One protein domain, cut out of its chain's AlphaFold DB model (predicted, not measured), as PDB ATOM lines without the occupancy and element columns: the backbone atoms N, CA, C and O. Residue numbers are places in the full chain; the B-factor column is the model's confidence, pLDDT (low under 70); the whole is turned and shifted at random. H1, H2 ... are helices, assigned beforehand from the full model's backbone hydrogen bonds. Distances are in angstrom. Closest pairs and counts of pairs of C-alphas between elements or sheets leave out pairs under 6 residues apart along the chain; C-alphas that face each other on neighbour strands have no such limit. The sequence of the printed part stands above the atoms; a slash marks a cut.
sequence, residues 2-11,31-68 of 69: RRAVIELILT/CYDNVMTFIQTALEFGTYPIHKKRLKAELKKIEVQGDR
ATOM      1  N   ARG A   2     127.647 184.115 146.089       95.81
ATOM      2  CA  ARG A   2     127.452 183.478 147.414       95.81
ATOM      3  C   ARG A   2     126.423 184.186 148.313       95.81
ATOM      4  O   ARG A   2     125.505 183.542 148.806       95.81
ATOM      5  N   ARG A   3     126.525 185.518 148.435       96.69
ATOM      6  CA  ARG A   3     125.551 186.371 149.145       96.69
ATOM      7  C   ARG A   3     124.105 186.125 148.696       96.69
ATOM      8  O   ARG A   3     123.263 185.815 149.529       96.69
ATOM      9  N   ALA A   4     123.847 186.200 147.390       96.12
ATOM     10  CA  ALA A   4     122.503 186.073 146.826       96.12
ATOM     11  C   ALA A   4     121.870 184.702 147.118       96.12
ATOM     12  O   ALA A   4     120.689 184.617 147.437       96.12
ATOM     13  N   VAL A   5     122.659 183.622 147.071       96.44
ATOM     14  CA  VAL A   5     122.168 182.271 147.399       96.44
ATOM     15  C   VAL A   5     121.802 182.157 148.880       96.44
ATOM     16  O   VAL A   5     120.758 181.604 149.216       96.44
ATOM     17  N   ILE A   6     122.629 182.712 149.770       96.44
ATOM     18  CA  ILE A   6     122.370 182.723 151.218       96.44
ATOM     19  C   ILE A   6     121.093 183.512 151.540       96.44
ATOM     20  O   ILE A   6     120.248 183.029 152.295       96.44
ATOM     21  N   GLU A   7     120.928 184.697 150.947       96.38
ATOM     22  CA  GLU A   7     119.723 185.524 151.092       96.38
ATOM     23  C   GLU A   7     118.472 184.795 150.577       96.38
ATOM     24  O   GLU A   7     117.434 184.798 151.246       96.38
ATOM     25  N   LEU A   8     118.580 184.096 149.441       95.69
ATOM     26  CA  LEU A   8     117.488 183.307 148.875       95.69
ATOM     27  C   LEU A   8     117.080 182.152 149.797       95.69
ATOM     28  O   LEU A   8     115.894 181.998 150.075       95.69
ATOM     29  N   ILE A   9     118.032 181.374 150.320       95.81
ATOM     30  CA  ILE A   9     117.736 180.269 151.251       95.81
ATOM     31  C   ILE A   9     117.052 180.799 152.517       95.81
ATOM     32  O   ILE A   9     116.073 180.216 152.982       95.81
ATOM     33  N   LEU A  10     117.536 181.915 153.069       95.75
ATOM     34  CA  LEU A  10     116.945 182.529 154.261       95.75
ATOM     35  C   LEU A  10     115.513 183.019 154.022       95.75
ATOM     36  O   LEU A  10     114.694 182.936 154.938       95.75
ATOM     37  N   THR A  11     115.225 183.514 152.818       95.38
ATOM     38  CA  THR A  11     113.921 184.084 152.456       95.38
ATOM     39  C   THR A  11     112.918 183.011 152.046       95.38
ATOM     40  O   THR A  11     111.831 182.929 152.611       95.38
ATOM     41  N   CYS A  31     130.177 183.390 132.956       93.94
ATOM     42  CA  CYS A  31     129.591 183.231 134.279       93.94
ATOM     43  C   CYS A  31     129.923 181.886 134.947       93.94
ATOM     44  O   CYS A  31     129.388 181.621 136.023       93.94
ATOM     45  N   TYR A  32     130.808 181.061 134.371       95.00
ATOM     46  CA  TYR A  32     131.180 179.745 134.907       95.00
ATOM     47  C   TYR A  32     131.468 179.771 136.417       95.00
ATOM     48  O   TYR A  32     130.833 179.040 137.178       95.00
ATOM     49  N   ASP A  33     132.331 180.680 136.877       96.62
ATOM     50  CA  ASP A  33     132.686 180.785 138.298       96.62
ATOM     51  C   ASP A  33     131.489 181.164 139.176       96.62
ATOM     52  O   ASP A  33     131.346 180.680 140.303       96.62
ATOM     53  N   ASN A  34     130.577 181.990 138.655       95.38
ATOM     54  CA  ASN A  34     129.336 182.318 139.347       95.38
ATOM     55  C   ASN A  34     128.428 181.087 139.447       95.38
ATOM     56  O   ASN A  34     127.885 180.830 140.519       95.38
ATOM     57  N   VAL A  35     128.289 180.298 138.382       96.69
ATOM     58  CA  VAL A  35     127.488 179.063 138.389       96.69
ATOM     59  C   VAL A  35     128.066 178.046 139.368       96.69
ATOM     60  O   VAL A  35     127.337 177.497 140.195       96.69
ATOM     61  N   MET A  36     129.382 177.849 139.353       97.25
ATOM     62  CA  MET A  36     130.043 176.952 140.296       97.25
ATOM     63  C   MET A  36     129.883 177.438 141.737       97.25
ATOM     64  O   MET A  36     129.527 176.651 142.615       97.25
ATOM     65  N   THR A  37     130.029 178.744 141.982       97.38
ATOM     66  CA  THR A  37     129.782 179.339 143.305       97.38
ATOM     67  C   THR A  37     128.332 179.143 143.749       97.38
ATOM     68  O   THR A  37     128.080 178.890 144.929       97.38
ATOM     69  N   PHE A  38     127.367 179.253 142.834       96.94
ATOM     70  CA  PHE A  38     125.950 179.018 143.108       96.94
ATOM     71  C   PHE A  38     125.696 177.583 143.571       96.94
ATOM     72  O   PHE A  38     125.143 177.387 144.653       96.94
ATOM     73  N   ILE A  39     126.178 176.598 142.806       96.88
ATOM     74  CA  ILE A  39     126.033 175.169 143.118       96.88
ATOM     75  C   ILE A  39     126.699 174.844 144.459       96.88
ATOM     76  O   ILE A  39     126.076 174.249 145.336       96.88
ATOM     77  N   GLN A  40     127.946 175.273 144.657       97.88
ATOM     78  CA  GLN A  40     128.693 174.990 145.885       97.88
ATOM     79  C   GLN A  40     128.033 175.614 147.116       97.88
ATOM     80  O   GLN A  40     127.905 174.956 148.145       97.88
ATOM     81  N   THR A  41     127.558 176.858 147.013       97.00
ATOM     82  CA  THR A  41     126.872 177.529 148.129       97.00
ATOM     83  C   THR A  41     125.550 176.834 148.462       97.00
ATOM     84  O   THR A  41     125.216 176.678 149.637       97.00
ATOM     85  N   ALA A  42     124.814 176.373 147.446       95.75
ATOM     86  CA  ALA A  42     123.584 175.611 147.636       95.75
ATOM     87  C   ALA A  42     123.835 174.272 148.343       95.75
ATOM     88  O   ALA A  42     123.104 173.924 149.263       95.75
ATOM     89  N   LEU A  43     124.893 173.549 147.973       95.31
ATOM     90  CA  LEU A  43     125.282 172.306 148.648       95.31
ATOM     91  C   LEU A  43     125.746 172.560 150.089       95.31
ATOM     92  O   LEU A  43     125.403 171.811 151.002       95.31
ATOM     93  N   GLU A  44     126.498 173.636 150.311       95.75
ATOM     94  CA  GLU A  44     127.056 173.952 151.623       95.75
ATOM     95  C   GLU A  44     125.989 174.379 152.645       95.75
ATOM     96  O   GLU A  44     126.084 174.006 153.818       95.75
ATOM     97  N   PHE A  45     124.992 175.167 152.225       95.56
ATOM     98  CA  PHE A  45     124.019 175.778 153.142       95.56
ATOM     99  C   PHE A  45     122.554 175.410 152.891       95.56
ATOM    100  O   PHE A  45     121.708 175.709 153.735       95.56
ATOM    101  N   GLY A  46     122.242 174.802 151.749       93.56
ATOM    102  CA  GLY A  46     120.895 174.362 151.380       93.56
ATOM    103  C   GLY A  46     120.577 172.927 151.802       93.56
ATOM    104  O   GLY A  46     119.461 172.465 151.582       93.56
ATOM    105  N   THR A  47     121.527 172.216 152.413       92.50
ATOM    106  CA  THR A  47     121.297 170.877 152.964       92.50
ATOM    107  C   THR A  47     120.396 170.937 154.194       92.50
ATOM    108  O   THR A  47     120.531 171.806 155.058       92.50
ATOM    109  N   TYR A  48     119.439 170.013 154.266       91.31
ATOM    110  CA  TYR A  48     118.540 169.913 155.409       91.31
ATOM    111  C   TYR A  48     119.247 169.221 156.593       91.31
ATOM    112  O   TYR A  48     119.906 168.202 156.375       91.31
ATOM    113  N   PRO A  49     119.081 169.702 157.841       93.50
ATOM    114  CA  PRO A  49     118.257 170.843 158.254       93.50
ATOM    115  C   PRO A  49     118.899 172.208 157.960       93.50
ATOM    116  O   PRO A  49     120.096 172.410 158.140       93.50
ATOM    117  N   ILE A  50     118.075 173.196 157.590       94.50
ATOM    118  CA  ILE A  50     118.566 174.541 157.259       94.50
ATOM    119  C   ILE A  50     119.076 175.266 158.517       94.50
ATOM    120  O   ILE A  50     118.315 175.724 159.378       94.50
ATOM    121  N   HIS A  51     120.396 175.425 158.608       94.69
ATOM    122  CA  HIS A  51     121.074 176.048 159.746       94.69
ATOM    123  C   HIS A  51     121.081 177.586 159.666       94.69
ATOM    124  O   HIS A  51     122.108 178.223 159.418       94.69
ATOM    125  N   LYS A  52     119.938 178.215 159.968       94.19
ATOM    126  CA  LYS A  52     119.731 179.681 159.909       94.19
ATOM    127  C   LYS A  52     120.800 180.517 160.627       94.19
ATOM    128  O   LYS A  52     121.199 181.564 160.122       94.19
ATOM    129  N   LYS A  53     121.282 180.074 161.795       94.69
ATOM    130  CA  LYS A  53     122.335 180.788 162.547       94.69
ATOM    131  C   LYS A  53     123.645 180.870 161.755       94.69
ATOM    132  O   LYS A  53     124.259 181.932 161.712       94.69
ATOM    133  N   ARG A  54     124.037 179.773 161.097       94.75
ATOM    134  CA  ARG A  54     125.256 179.692 160.279       94.75
ATOM    135  C   ARG A  54     125.146 180.579 159.037       94.75
ATOM    136  O   ARG A  54     126.061 181.349 158.777       94.75
ATOM    137  N   LEU A  55     124.005 180.531 158.345       94.31
ATOM    138  CA  LEU A  55     123.699 181.392 157.193       94.31
ATOM    139  C   LEU A  55     123.818 182.887 157.539       94.31
ATOM    140  O   LEU A  55     124.505 183.626 156.843       94.31
ATOM    141  N   LYS A  56     123.210 183.327 158.651       95.44
ATOM    142  CA  LYS A  56     123.293 184.727 159.109       95.44
ATOM    143  C   LYS A  56     124.718 185.148 159.475       95.44
ATOM    144  O   LYS A  56     125.117 186.269 159.180       95.44
ATOM    145  N   ALA A  57     125.484 184.262 160.115       95.69
ATOM    146  CA  ALA A  57     126.880 184.535 160.446       95.69
ATOM    147  C   ALA A  57     127.737 184.699 159.182       95.69
ATOM    148  O   ALA A  57     128.570 185.597 159.125       95.69
ATOM    149  N   GLU A  58     127.515 183.860 158.171       95.19
ATOM    150  CA  GLU A  58     128.225 183.947 156.898       95.19
ATOM    151  C   GLU A  58     127.852 185.214 156.119       95.19
ATOM    152  O   GLU A  58     128.739 185.910 155.631       95.19
ATOM    153  N   LEU A  59     126.566 185.573 156.080       94.44
ATOM    154  CA  LEU A  59     126.107 186.812 155.452       94.44
ATOM    155  C   LEU A  59     126.802 188.039 156.064       94.44
ATOM    156  O   LEU A  59     127.366 188.850 155.333       94.44
ATOM    157  N   LYS A  60     126.875 188.099 157.400       94.12
ATOM    158  CA  LYS A  60     127.562 189.179 158.119       94.12
ATOM    159  C   LYS A  60     129.055 189.260 157.782       94.12
ATOM    160  O   LYS A  60     129.600 190.354 157.684       94.12
ATOM    161  N   LYS A  61     129.741 188.125 157.601       92.94
ATOM    162  CA  LYS A  61     131.152 188.131 157.172       92.94
ATOM    163  C   LYS A  61     131.308 188.726 155.775       92.94
ATOM    164  O   LYS A  61     132.226 189.511 155.565       92.94
ATOM    165  N   ILE A  62     130.419 188.364 154.848       91.50
ATOM    166  CA  ILE A  62     130.464 188.843 153.462       91.50
ATOM    167  C   ILE A  62     130.216 190.357 153.404       91.50
ATOM    168  O   ILE A  62     130.914 191.049 152.671       91.50
ATOM    169  N   GLU A  63     129.281 190.881 154.199       88.88
ATOM    170  CA  GLU A  63     129.020 192.325 154.302       88.88
ATOM    171  C   GLU A  63     130.258 193.091 154.793       88.88
ATOM    172  O   GLU A  63     130.721 194.013 154.129       88.88
ATOM    173  N   VAL A  64     130.882 192.629 155.883       83.19
ATOM    174  CA  VAL A  64     132.105 193.240 156.447       83.19
ATOM    175  C   VAL A  64     133.293 193.195 155.476       83.19
ATOM    176  O   VAL A  64     134.216 194.005 155.570       83.19
ATOM    177  N   GLN A  65     133.314 192.223 154.566       75.25
ATOM    178  CA  GLN A  65     134.367 192.066 153.566       75.25
ATOM    179  C   GLN A  65     134.100 192.904 152.305       75.25
ATOM    180  O   GLN A  65     135.050 193.283 151.622       75.25
ATOM    181  N   GLY A  66     132.831 193.214 152.019       63.03
ATOM    182  CA  GLY A  66     132.405 194.108 150.941       63.03
ATOM    183  C   GLY A  66     132.637 195.591 151.241       63.03
ATOM    184  O   GLY A  66     132.998 196.319 150.327       63.03
ATOM    185  N   ASP A  67     132.536 196.006 152.508       56.09
ATOM    186  CA  ASP A  67     132.772 197.396 152.956       56.09
ATOM    187  C   ASP A  67     134.260 197.813 152.989       56.09
ATOM    188  O   ASP A  67     134.583 198.955 153.305       56.09
ATOM    189  N   ARG A  68     135.195 196.901 152.680       52.06
ATOM    190  CA  ARG A  68     136.642 197.196 152.597       52.06
ATOM    191  C   ARG A  68     137.137 197.448 151.167       52.06
ATOM    192  O   ARG A  68     138.313 197.201 150.892       52.06
TER     193      ARG A  68
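Overview. This is residues 2 to 11 and 31 to 68 of the 69 residues of an uncharacterized protein of Candidatus Latescibacteria bacterium (UniProt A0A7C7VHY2). Two long helices, H2 and H3, make a V whose arms come together near the end of H2 and the start of H3, and the shorter helix H1 packs on both arms near the closed end. The printed part has 48 residues with three named helices, in the order H1, H2, H3, and no named strand: all helix. It is compact, with a radius of gyration of the C-alphas of 10.9 A, and flat, spanning 33 by 28 by 15 A.

Along the chain. H1, residues 2 to 11, begins at C-alpha 2 (127.452, 183.478, 147.414) and is 14.5 A long from first to last C-alpha. H2, residues 31 to 45, is 21.0 A long. H3, residues 52 to 66, is 21.2 A long and ends at C-alpha 66 (132.405, 194.108, 150.941).

Arrangement. H1 and H2 touch, the closest C-alphas being those of Arg 2 and Thr 41, 6.0 A apart; they run the same way at a steep tilt of 45 degrees. H1 touches H3, closest at the C-alphas of Ile 6 and Leu 55, 6.3 A. H2 and H3 are close but not clearly touching, with the C-alphas of Phe 45 and Leu 55 closest at 6.9 A. In H1, H2 and H3 every O i to N i+4 pair is within hydrogen-bond range.

Size, cuts and confidence. Residues 12 to 30 are not printed, and C-alphas 11 and 31 are 24.0 A apart across this cut. The link from H2 to H3 is short. The mean pLDDT of the printed part is 92.1; residues 66 to 68 are under 70.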